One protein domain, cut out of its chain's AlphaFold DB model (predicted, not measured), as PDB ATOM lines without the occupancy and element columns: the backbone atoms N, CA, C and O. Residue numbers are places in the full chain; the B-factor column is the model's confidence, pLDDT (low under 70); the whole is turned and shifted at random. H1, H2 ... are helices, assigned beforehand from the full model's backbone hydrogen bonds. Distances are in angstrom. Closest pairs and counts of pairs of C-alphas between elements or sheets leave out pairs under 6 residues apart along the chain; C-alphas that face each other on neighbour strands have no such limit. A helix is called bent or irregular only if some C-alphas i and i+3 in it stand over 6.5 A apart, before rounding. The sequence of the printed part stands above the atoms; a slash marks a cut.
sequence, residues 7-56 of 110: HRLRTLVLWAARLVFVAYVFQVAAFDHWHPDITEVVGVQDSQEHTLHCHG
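This is residues 7 to 56 of the 110 residues of an uncharacterized protein of Chloroflexi bacterium (UniProt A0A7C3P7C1). One long helix, H1, makes a shaft, with a small head at its last end formed by a looping link, residues 34 to 46, and a short helix, H2, set crosswise to the shaft. Residues 7 to 27 of H1 stick out free from that head and make most of the length. The printed part has 50 residues with two named helices, H1 then H2, and no named strand; its class is all helix. The whole is extended, with a radius of gyration of the C-alphas of 15.9 A, and its C-alphas span 50 by 16 by 15 A.

H1, residues 7 to 33, is the longest helix, and its residues 7 to 27 stand free. H2, residues 47 to 55, and H1 only just touch, with 3 pairs of C-alphas within 8 A. H1 touches H2 with residues 32 to 33 alone. The closest C-alphas of the two helices are those of Asp 32 and Ser 47, 7.0 A apart. Their lines are about perpendicular, at 75 degrees, and their centres are 26.7 A apart. In H1 and H2 every O i to N i+4 pair is within hydrogen-bond range.

H1 begins at C-alpha 7, at (-8.617, -0.897, -22.749), and ends at C-alpha 33, at (-34.747, 26.571, -13.131), 39.1 A from first to last C-alpha. H2 has 9 residues, Ser 47 to His 55, and measures 11.8 A from first to last C-alpha; it ends at C-alpha 55, at (-38.701, 34.765, -14.601). Neither helix is bent.

The two C-alphas farthest apart are those of His 7 and Gly 56, at 50.9 A. The printed part has no cut. The link from H1 to H2 is long, with 13 residues. The mean pLDDT of the printed part is 70.6; residues 29 to 56 are under 70, and H2 has a mean of 56.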
ATOM      1  N   HIS A   7      -8.580  -2.250 -22.202       81.62
ATOM      2  CA  HIS A   7      -8.617  -0.897 -22.749       81.62
ATOM      3  C   HIS A   7     -10.032  -0.439 -23.144       81.62
ATOM      4  O   HIS A   7     -10.435   0.676 -22.824       81.62
ATOM      5  N   ARG A   8     -10.819  -1.300 -23.805       84.81
ATOM      6  CA  ARG A   8     -12.197  -0.974 -24.217       84.81
ATOM      7  C   ARG A   8     -13.108  -0.815 -23.006       84.81
ATOM      8  O   ARG A   8     -13.912   0.110 -22.973       84.81
ATOM      9  N   LEU A   9     -12.931  -1.671 -21.999       88.69
ATOM     10  CA  LEU A   9     -13.664  -1.574 -20.738       88.69
ATOM     11  C   LEU A   9     -13.377  -0.244 -20.030       88.69
ATOM     12  O   LEU A   9     -14.305   0.453 -19.635       88.69
ATOM     13  N   ARG A  10     -12.101   0.149 -19.933       87.75
ATOM     14  CA  ARG A  10     -11.701   1.412 -19.302       87.75
ATOM     15  C   ARG A  10     -12.308   2.625 -20.007       87.75
ATOM     16  O   ARG A  10     -12.832   3.513 -19.342       87.75
ATOM     17  N   THR A  11     -12.286   2.648 -21.339       92.94
ATOM     18  CA  THR A  11     -12.899   3.726 -22.125       92.94
ATOM     19  C   THR A  11     -14.409   3.801 -21.901       92.94
ATOM     20  O   THR A  11     -14.929   4.891 -21.688       92.94
ATOM     21  N   LEU A  12     -15.108   2.663 -21.888       93.19
ATOM     22  CA  LEU A  12     -16.550   2.624 -21.626       93.19
ATOM     23  C   LEU A  12     -16.897   3.143 -20.229       93.19
ATOM     24  O   LEU A  12     -17.808   3.952 -20.096       93.19
ATOM     25  N   VAL A  13     -16.144   2.736 -19.205       93.38
ATOM     26  CA  VAL A  13     -16.348   3.211 -17.828       93.38
ATOM     27  C   VAL A  13     -16.140   4.724 -17.733       93.38
ATOM     28  O   VAL A  13     -16.944   5.414 -17.113       93.38
ATOM     29  N   LEU A  14     -15.108   5.263 -18.388       95.62
ATOM     30  CA  LEU A  14     -14.864   6.708 -18.414       95.62
ATOM     31  C   LEU A  14     -15.984   7.473 -19.127       95.62
ATOM     32  O   LEU A  14     -16.387   8.537 -18.660       95.62
ATOM     33  N   TRP A  15     -16.509   6.946 -20.233       96.62
ATOM     34  CA  TRP A  15     -17.649   7.550 -20.924       96.62
ATOM     35  C   TRP A  15     -18.925   7.503 -20.090       96.62
ATOM     36  O   TRP A  15     -19.614   8.514 -19.993       96.62
ATOM     37  N   ALA A  16     -19.203   6.373 -19.440       94.50
ATOM     38  CA  ALA A  16     -20.337   6.247 -18.536       94.50
ATOM     39  C   ALA A  16     -20.238   7.257 -17.381       94.50
ATOM     40  O   ALA A  16     -21.195   7.977 -17.117       94.50
ATOM     41  N   ALA A  17     -19.062   7.391 -16.760       94.75
ATOM     42  CA  ALA A  17     -18.831   8.371 -15.700       94.75
ATOM     43  C   ALA A  17     -19.044   9.818 -16.180       94.75
ATOM     44  O   ALA A  17     -19.665  10.614 -15.479       94.75
ATOM     45  N   ARG A  18     -18.585  10.158 -17.393       94.69
ATOM     46  CA  ARG A  18     -18.817  11.480 -17.997       94.69
ATOM     47  C   ARG A  18     -20.298  11.753 -18.238       94.69
ATOM     48  O   ARG A  18     -20.758  12.843 -17.925       94.69
ATOM     49  N   LEU A  19     -21.037  10.779 -18.768       95.69
ATOM     50  CA  LEU A  19     -22.475  10.924 -18.999       95.69
ATOM     51  C   LEU A  19     -23.242  11.105 -17.687       95.69
ATOM     52  O   LEU A  19     -24.104  11.972 -17.614       95.69
ATOM     53  N   VAL A  20     -22.890  10.348 -16.644       93.75
ATOM     54  CA  VAL A  20     -23.480  10.504 -15.304       93.75
ATOM     55  C   VAL A  20     -23.183  11.890 -14.735       93.75
ATOM     56  O   VAL A  20     -24.087  12.537 -14.219       93.75
ATOM     57  N   PHE A  21     -21.948  12.378 -14.869       92.06
ATOM     58  CA  PHE A  21     -21.585  13.720 -14.414       92.06
ATOM     59  C   PHE A  21     -22.377  14.810 -15.147       92.06
ATOM     60  O   PHE A  21     -22.932  15.698 -14.510       92.06
ATOM     61  N   VAL A  22     -22.488  14.718 -16.476       92.06
ATOM     62  CA  VAL A  22     -23.290  15.657 -17.274       92.06
ATOM     63  C   VAL A  22     -24.759  15.607 -16.854       92.06
ATOM     64  O   VAL A  22     -25.348  16.654 -16.609       92.06
ATOM     65  N   ALA A  23     -25.341  14.414 -16.707       87.62
ATOM     66  CA  ALA A  23     -26.723  14.256 -16.259       87.62
ATOM     67  C   ALA A  23     -26.951  14.857 -14.865       87.62
ATOM     68  O   ALA A  23     -27.959  15.521 -14.650       87.62
ATOM     69  N   TYR A  24     -26.003  14.679 -13.944       82.94
ATOM     70  CA  TYR A  24     -26.061  15.274 -12.612       82.94
ATOM     71  C   TYR A  24     -26.029  16.806 -12.663       82.94
ATOM     72  O   TYR A  24     -26.868  17.452 -12.046       82.94
ATOM     73  N   VAL A  25     -25.123  17.399 -13.451       80.81
ATOM     74  CA  VAL A  25     -25.069  18.862 -13.640       80.81
ATOM     75  C   VAL A  25     -26.377  19.386 -14.232       80.81
ATOM     76  O   VAL A  25     -26.902  20.386 -13.750       80.81
ATOM     77  N   PHE A  26     -26.940  18.694 -15.228       78.12
ATOM     78  CA  PHE A  26     -28.240  19.051 -15.797       78.12
ATOM     79  C   PHE A  26     -29.372  18.947 -14.778       78.12
ATOM     80  O   PHE A  26     -30.218  19.830 -14.746       78.12
ATOM     81  N   GLN A  27     -29.396  17.903 -13.946       76.31
ATOM     82  CA  GLN A  27     -30.403  17.765 -12.894       76.31
ATOM     83  C   GLN A  27     -30.302  18.904 -11.885       76.31
ATOM     84  O   GLN A  27     -31.309  19.545 -11.616       76.31
ATOM     85  N   VAL A  28     -29.103  19.206 -11.381       71.62
ATOM     86  CA  VAL A  28     -28.888  20.308 -10.430       71.62
ATOM     87  C   VAL A  28     -29.290  21.652 -11.042       71.62
ATOM     88  O   VAL A  28     -30.003  22.418 -10.406       71.62
ATOM     89  N   ALA A  29     -28.908  21.913 -12.296       69.12
ATOM     90  CA  ALA A  29     -29.314  23.129 -13.000       69.12
ATOM     91  C   ALA A  29     -30.833  23.190 -13.246       69.12
ATOM     92  O   ALA A  29     -31.431  24.261 -13.171       69.12
ATOM     93  N   ALA A  30     -31.468  22.049 -13.529       66.94
ATOM     94  CA  ALA A  30     -32.906  21.966 -13.758       66.94
ATOM     95  C   ALA A  30     -33.720  22.142 -12.469       66.94
ATOM     96  O   ALA A  30     -34.758  22.794 -12.517       66.94
ATOM     97  N   PHE A  31     -33.249  21.619 -11.330       60.88
ATOM     98  CA  PHE A  31     -33.878  21.850 -10.022       60.88
ATOM     99  C   PHE A  31     -33.974  23.342  -9.692       60.88
ATOM    100  O   PHE A  31     -34.979  23.779  -9.144       60.88
ATOM    101  N   ASP A  32     -32.965  24.115 -10.091       55.94
ATOM    102  CA  ASP A  32     -32.916  25.561  -9.873       55.94
ATOM    103  C   ASP A  32     -33.842  26.342 -10.832       55.94
ATOM    104  O   ASP A  32     -34.402  27.369 -10.467       55.94
ATOM    105  N   HIS A  33     -34.043  25.842 -12.060       55.09
ATOM    106  CA  HIS A  33     -34.747  26.571 -13.131       55.09
ATOM    107  C   HIS A  33     -36.220  26.183 -13.346       55.09
ATOM    108  O   HIS A  33     -36.940  26.916 -14.020       55.09
ATOM    109  N   TRP A  34     -36.675  25.027 -12.853       56.56
ATOM    110  CA  TRP A  34     -38.009  24.491 -13.176       56.56
ATOM    111  C   TRP A  34     -38.924  24.321 -11.963       56.56
ATOM    112  O   TRP A  34     -40.006  23.746 -12.102       56.56
ATOM    113  N   HIS A  35     -38.533  24.817 -10.785       56.78
ATOM    114  CA  HIS A  35     -39.434  24.808  -9.637       56.78
ATOM    115  C   HIS A  35     -40.523  25.879  -9.820       56.78
ATOM    116  O   HIS A  35     -40.197  27.052 -10.012       56.78
ATOM    117  N   PRO A  36     -41.815  25.504  -9.781       54.16
ATOM    118  CA  PRO A  36     -42.911  26.458  -9.938       54.16
ATOM    119  C   PRO A  36     -43.020  27.423  -8.751       54.16
ATOM    120  O   PRO A  36     -43.542  28.524  -8.907       54.16
ATOM    121  N   ASP A  37     -42.514  27.020  -7.584       57.41
ATOM    122  CA  ASP A  37     -42.444  27.843  -6.383       57.41
ATOM    123  C   ASP A  37     -40.987  28.225  -6.088       57.41
ATOM    124  O   ASP A  37     -40.144  27.383  -5.779       57.41
ATOM    125  N   ILE A  38     -40.699  29.525  -6.172       56.84
ATOM    126  CA  ILE A  38     -39.383  30.113  -5.890       56.84
ATOM    127  C   ILE A  38     -38.931  29.894  -4.440       56.84
ATOM    128  O   ILE A  38     -37.735  29.897  -4.159       56.84
ATOM    129  N   THR A  39     -39.872  29.710  -3.512       60.09
ATOM    130  CA  THR A  39     -39.575  29.502  -2.089       60.09
ATOM    131  C   THR A  39     -39.070  28.088  -1.805       60.09
ATOM    132  O   THR A  39     -38.429  27.858  -0.780       60.09
ATOM    133  N   GLU A  40     -39.289  27.164  -2.744       57.88
ATOM    134  CA  GLU A  40     -38.851  25.768  -2.687       57.88
ATOM    135  C   GLU A  40     -37.501  25.536  -3.386       57.88
ATOM    136  O   GLU A  40     -36.980  24.421  -3.382       57.88
ATOM    137  N   VAL A  41     -36.892  26.583  -3.957       56.69
ATOM    138  CA  VAL A  41     -35.540  26.510  -4.517       56.69
ATOM    139  C   VAL A  41     -34.536  26.453  -3.363       56.69
ATOM    140  O   VAL A  41     -34.153  27.466  -2.778       56.69
ATOM    141  N   VAL A  42     -34.133  25.234  -2.996       53.78
ATOM    142  CA  VAL A  42     -33.139  24.972  -1.946       53.78
ATOM    143  C   VAL A  42     -31.899  24.371  -2.596       53.78
ATOM    144  O   VAL A  42     -31.885  23.197  -2.958       53.78
ATOM    145  N   GLY A  43     -30.832  25.153  -2.757       50.81
ATOM    146  CA  GLY A  43     -29.594  24.588  -3.304       50.81
ATOM    147  C   GLY A  43     -28.454  25.564  -3.534       50.81
ATOM    148  O   GLY A  43     -27.298  25.192  -3.341       50.81
ATOM    149  N   VAL A  44     -28.758  26.812  -3.887       53.50
ATOM    150  CA  VAL A  44     -27.732  27.827  -4.147       53.50
ATOM    151  C   VAL A  44     -28.135  29.121  -3.454       53.50
ATOM    152  O   VAL A  44     -29.260  29.597  -3.606       53.50
ATOM    153  N   GLN A  45     -27.232  29.660  -2.638       49.94
ATOM    154  CA  GLN A  45     -27.396  30.981  -2.034       49.94
ATOM    155  C   GLN A  45     -27.614  31.996  -3.174       49.94
ATOM    156  O   GLN A  45     -26.901  31.939  -4.170       49.94
ATOM    157  N   ASP A  46     -28.648  32.833  -3.064       52.78
ATOM    158  CA  ASP A  46     -29.072  33.826  -4.072       52.78
ATOM    159  C   ASP A  46     -29.763  33.272  -5.348       52.78
ATOM    160  O   ASP A  46     -30.110  34.029  -6.255       52.78
ATOM    161  N   SER A  47     -30.080  31.970  -5.408       53.34
ATOM    162  CA  SER A  47     -30.881  31.366  -6.503       53.34
ATOM    163  C   SER A  47     -32.258  32.011  -6.691       53.34
ATOM    164  O   SER A  47     -32.715  32.200  -7.815       53.34
ATOM    165  N   GLN A  48     -32.910  32.414  -5.599       52.84
ATOM    166  CA  GLN A  48     -34.215  33.076  -5.647       52.84
ATOM    167  C   GLN A  48     -34.148  34.423  -6.375       52.84
ATOM    168  O   GLN A  48     -35.089  34.789  -7.078       52.84
ATOM    169  N   GLU A  49     -33.030  35.144  -6.259       58.97
ATOM    170  CA  GLU A  49     -32.816  36.411  -6.959       58.97
ATOM    171  C   GLU A  49     -32.612  36.182  -8.459       58.97
ATOM    172  O   GLU A  49     -33.190  36.908  -9.268       58.97
ATOM    173  N   HIS A  50     -31.873  35.133  -8.840       56.31
ATOM    174  CA  HIS A  50     -31.731  34.705 -10.238       56.31
ATOM    175  C   HIS A  50     -33.077  34.293 -10.840       56.31
ATOM    176  O   HIS A  50     -33.434  34.750 -11.924       56.31
ATOM    177  N   THR A  51     -33.878  33.509 -10.118       55.75
ATOM    178  CA  THR A  51     -35.205  33.088 -10.578       55.75
ATOM    179  C   THR A  51     -36.159  34.278 -10.699       55.75
ATOM    180  O   THR A  51     -36.833  34.417 -11.717       55.75
ATOM    181  N   LEU A  52     -36.172  35.205  -9.737       58.38
ATOM    182  CA  LEU A  52     -36.955  36.446  -9.825       58.38
ATOM    183  C   LEU A  52     -36.488  37.364 -10.966       58.38
ATOM    184  O   LEU A  52     -37.317  38.039 -11.580       58.38
ATOM    185  N   HIS A  53     -35.189  37.379 -11.266       58.19
ATOM    186  CA  HIS A  53     -34.596  38.159 -12.348       58.19
ATOM    187  C   HIS A  53     -34.900  37.569 -13.734       58.19
ATOM    188  O   HIS A  53     -35.306  38.302 -14.636       58.19
ATOM    189  N   CYS A  54     -34.748  36.253 -13.910       53.84
ATOM    190  CA  CYS A  54     -34.975  35.563 -15.182       53.84
ATOM    191  C   CYS A  54     -36.457  35.306 -15.476       53.84
ATOM    192  O   CYS A  54     -36.866  35.397 -16.632       53.84
ATOM    193  N   HIS A  55     -37.266  35.022 -14.453       56.25
ATOM    194  CA  HIS A  55     -38.701  34.765 -14.601       56.25
ATOM    195  C   HIS A  55     -39.574  35.985 -14.295       56.25
ATOM    196  O   HIS A  55     -40.791  35.875 -14.419       56.25
ATOM    197  N   GLY A  56     -38.968  37.127 -13.933       51.03
ATOM    198  CA  GLY A  56     -39.601  38.443 -13.848       51.03
ATOM    199  C   GLY A  56     -40.996  38.406 -13.237       51.03
ATOM    200  O   GLY A  56     -41.969  38.484 -13.975       51.03
TER     201      GLY A  56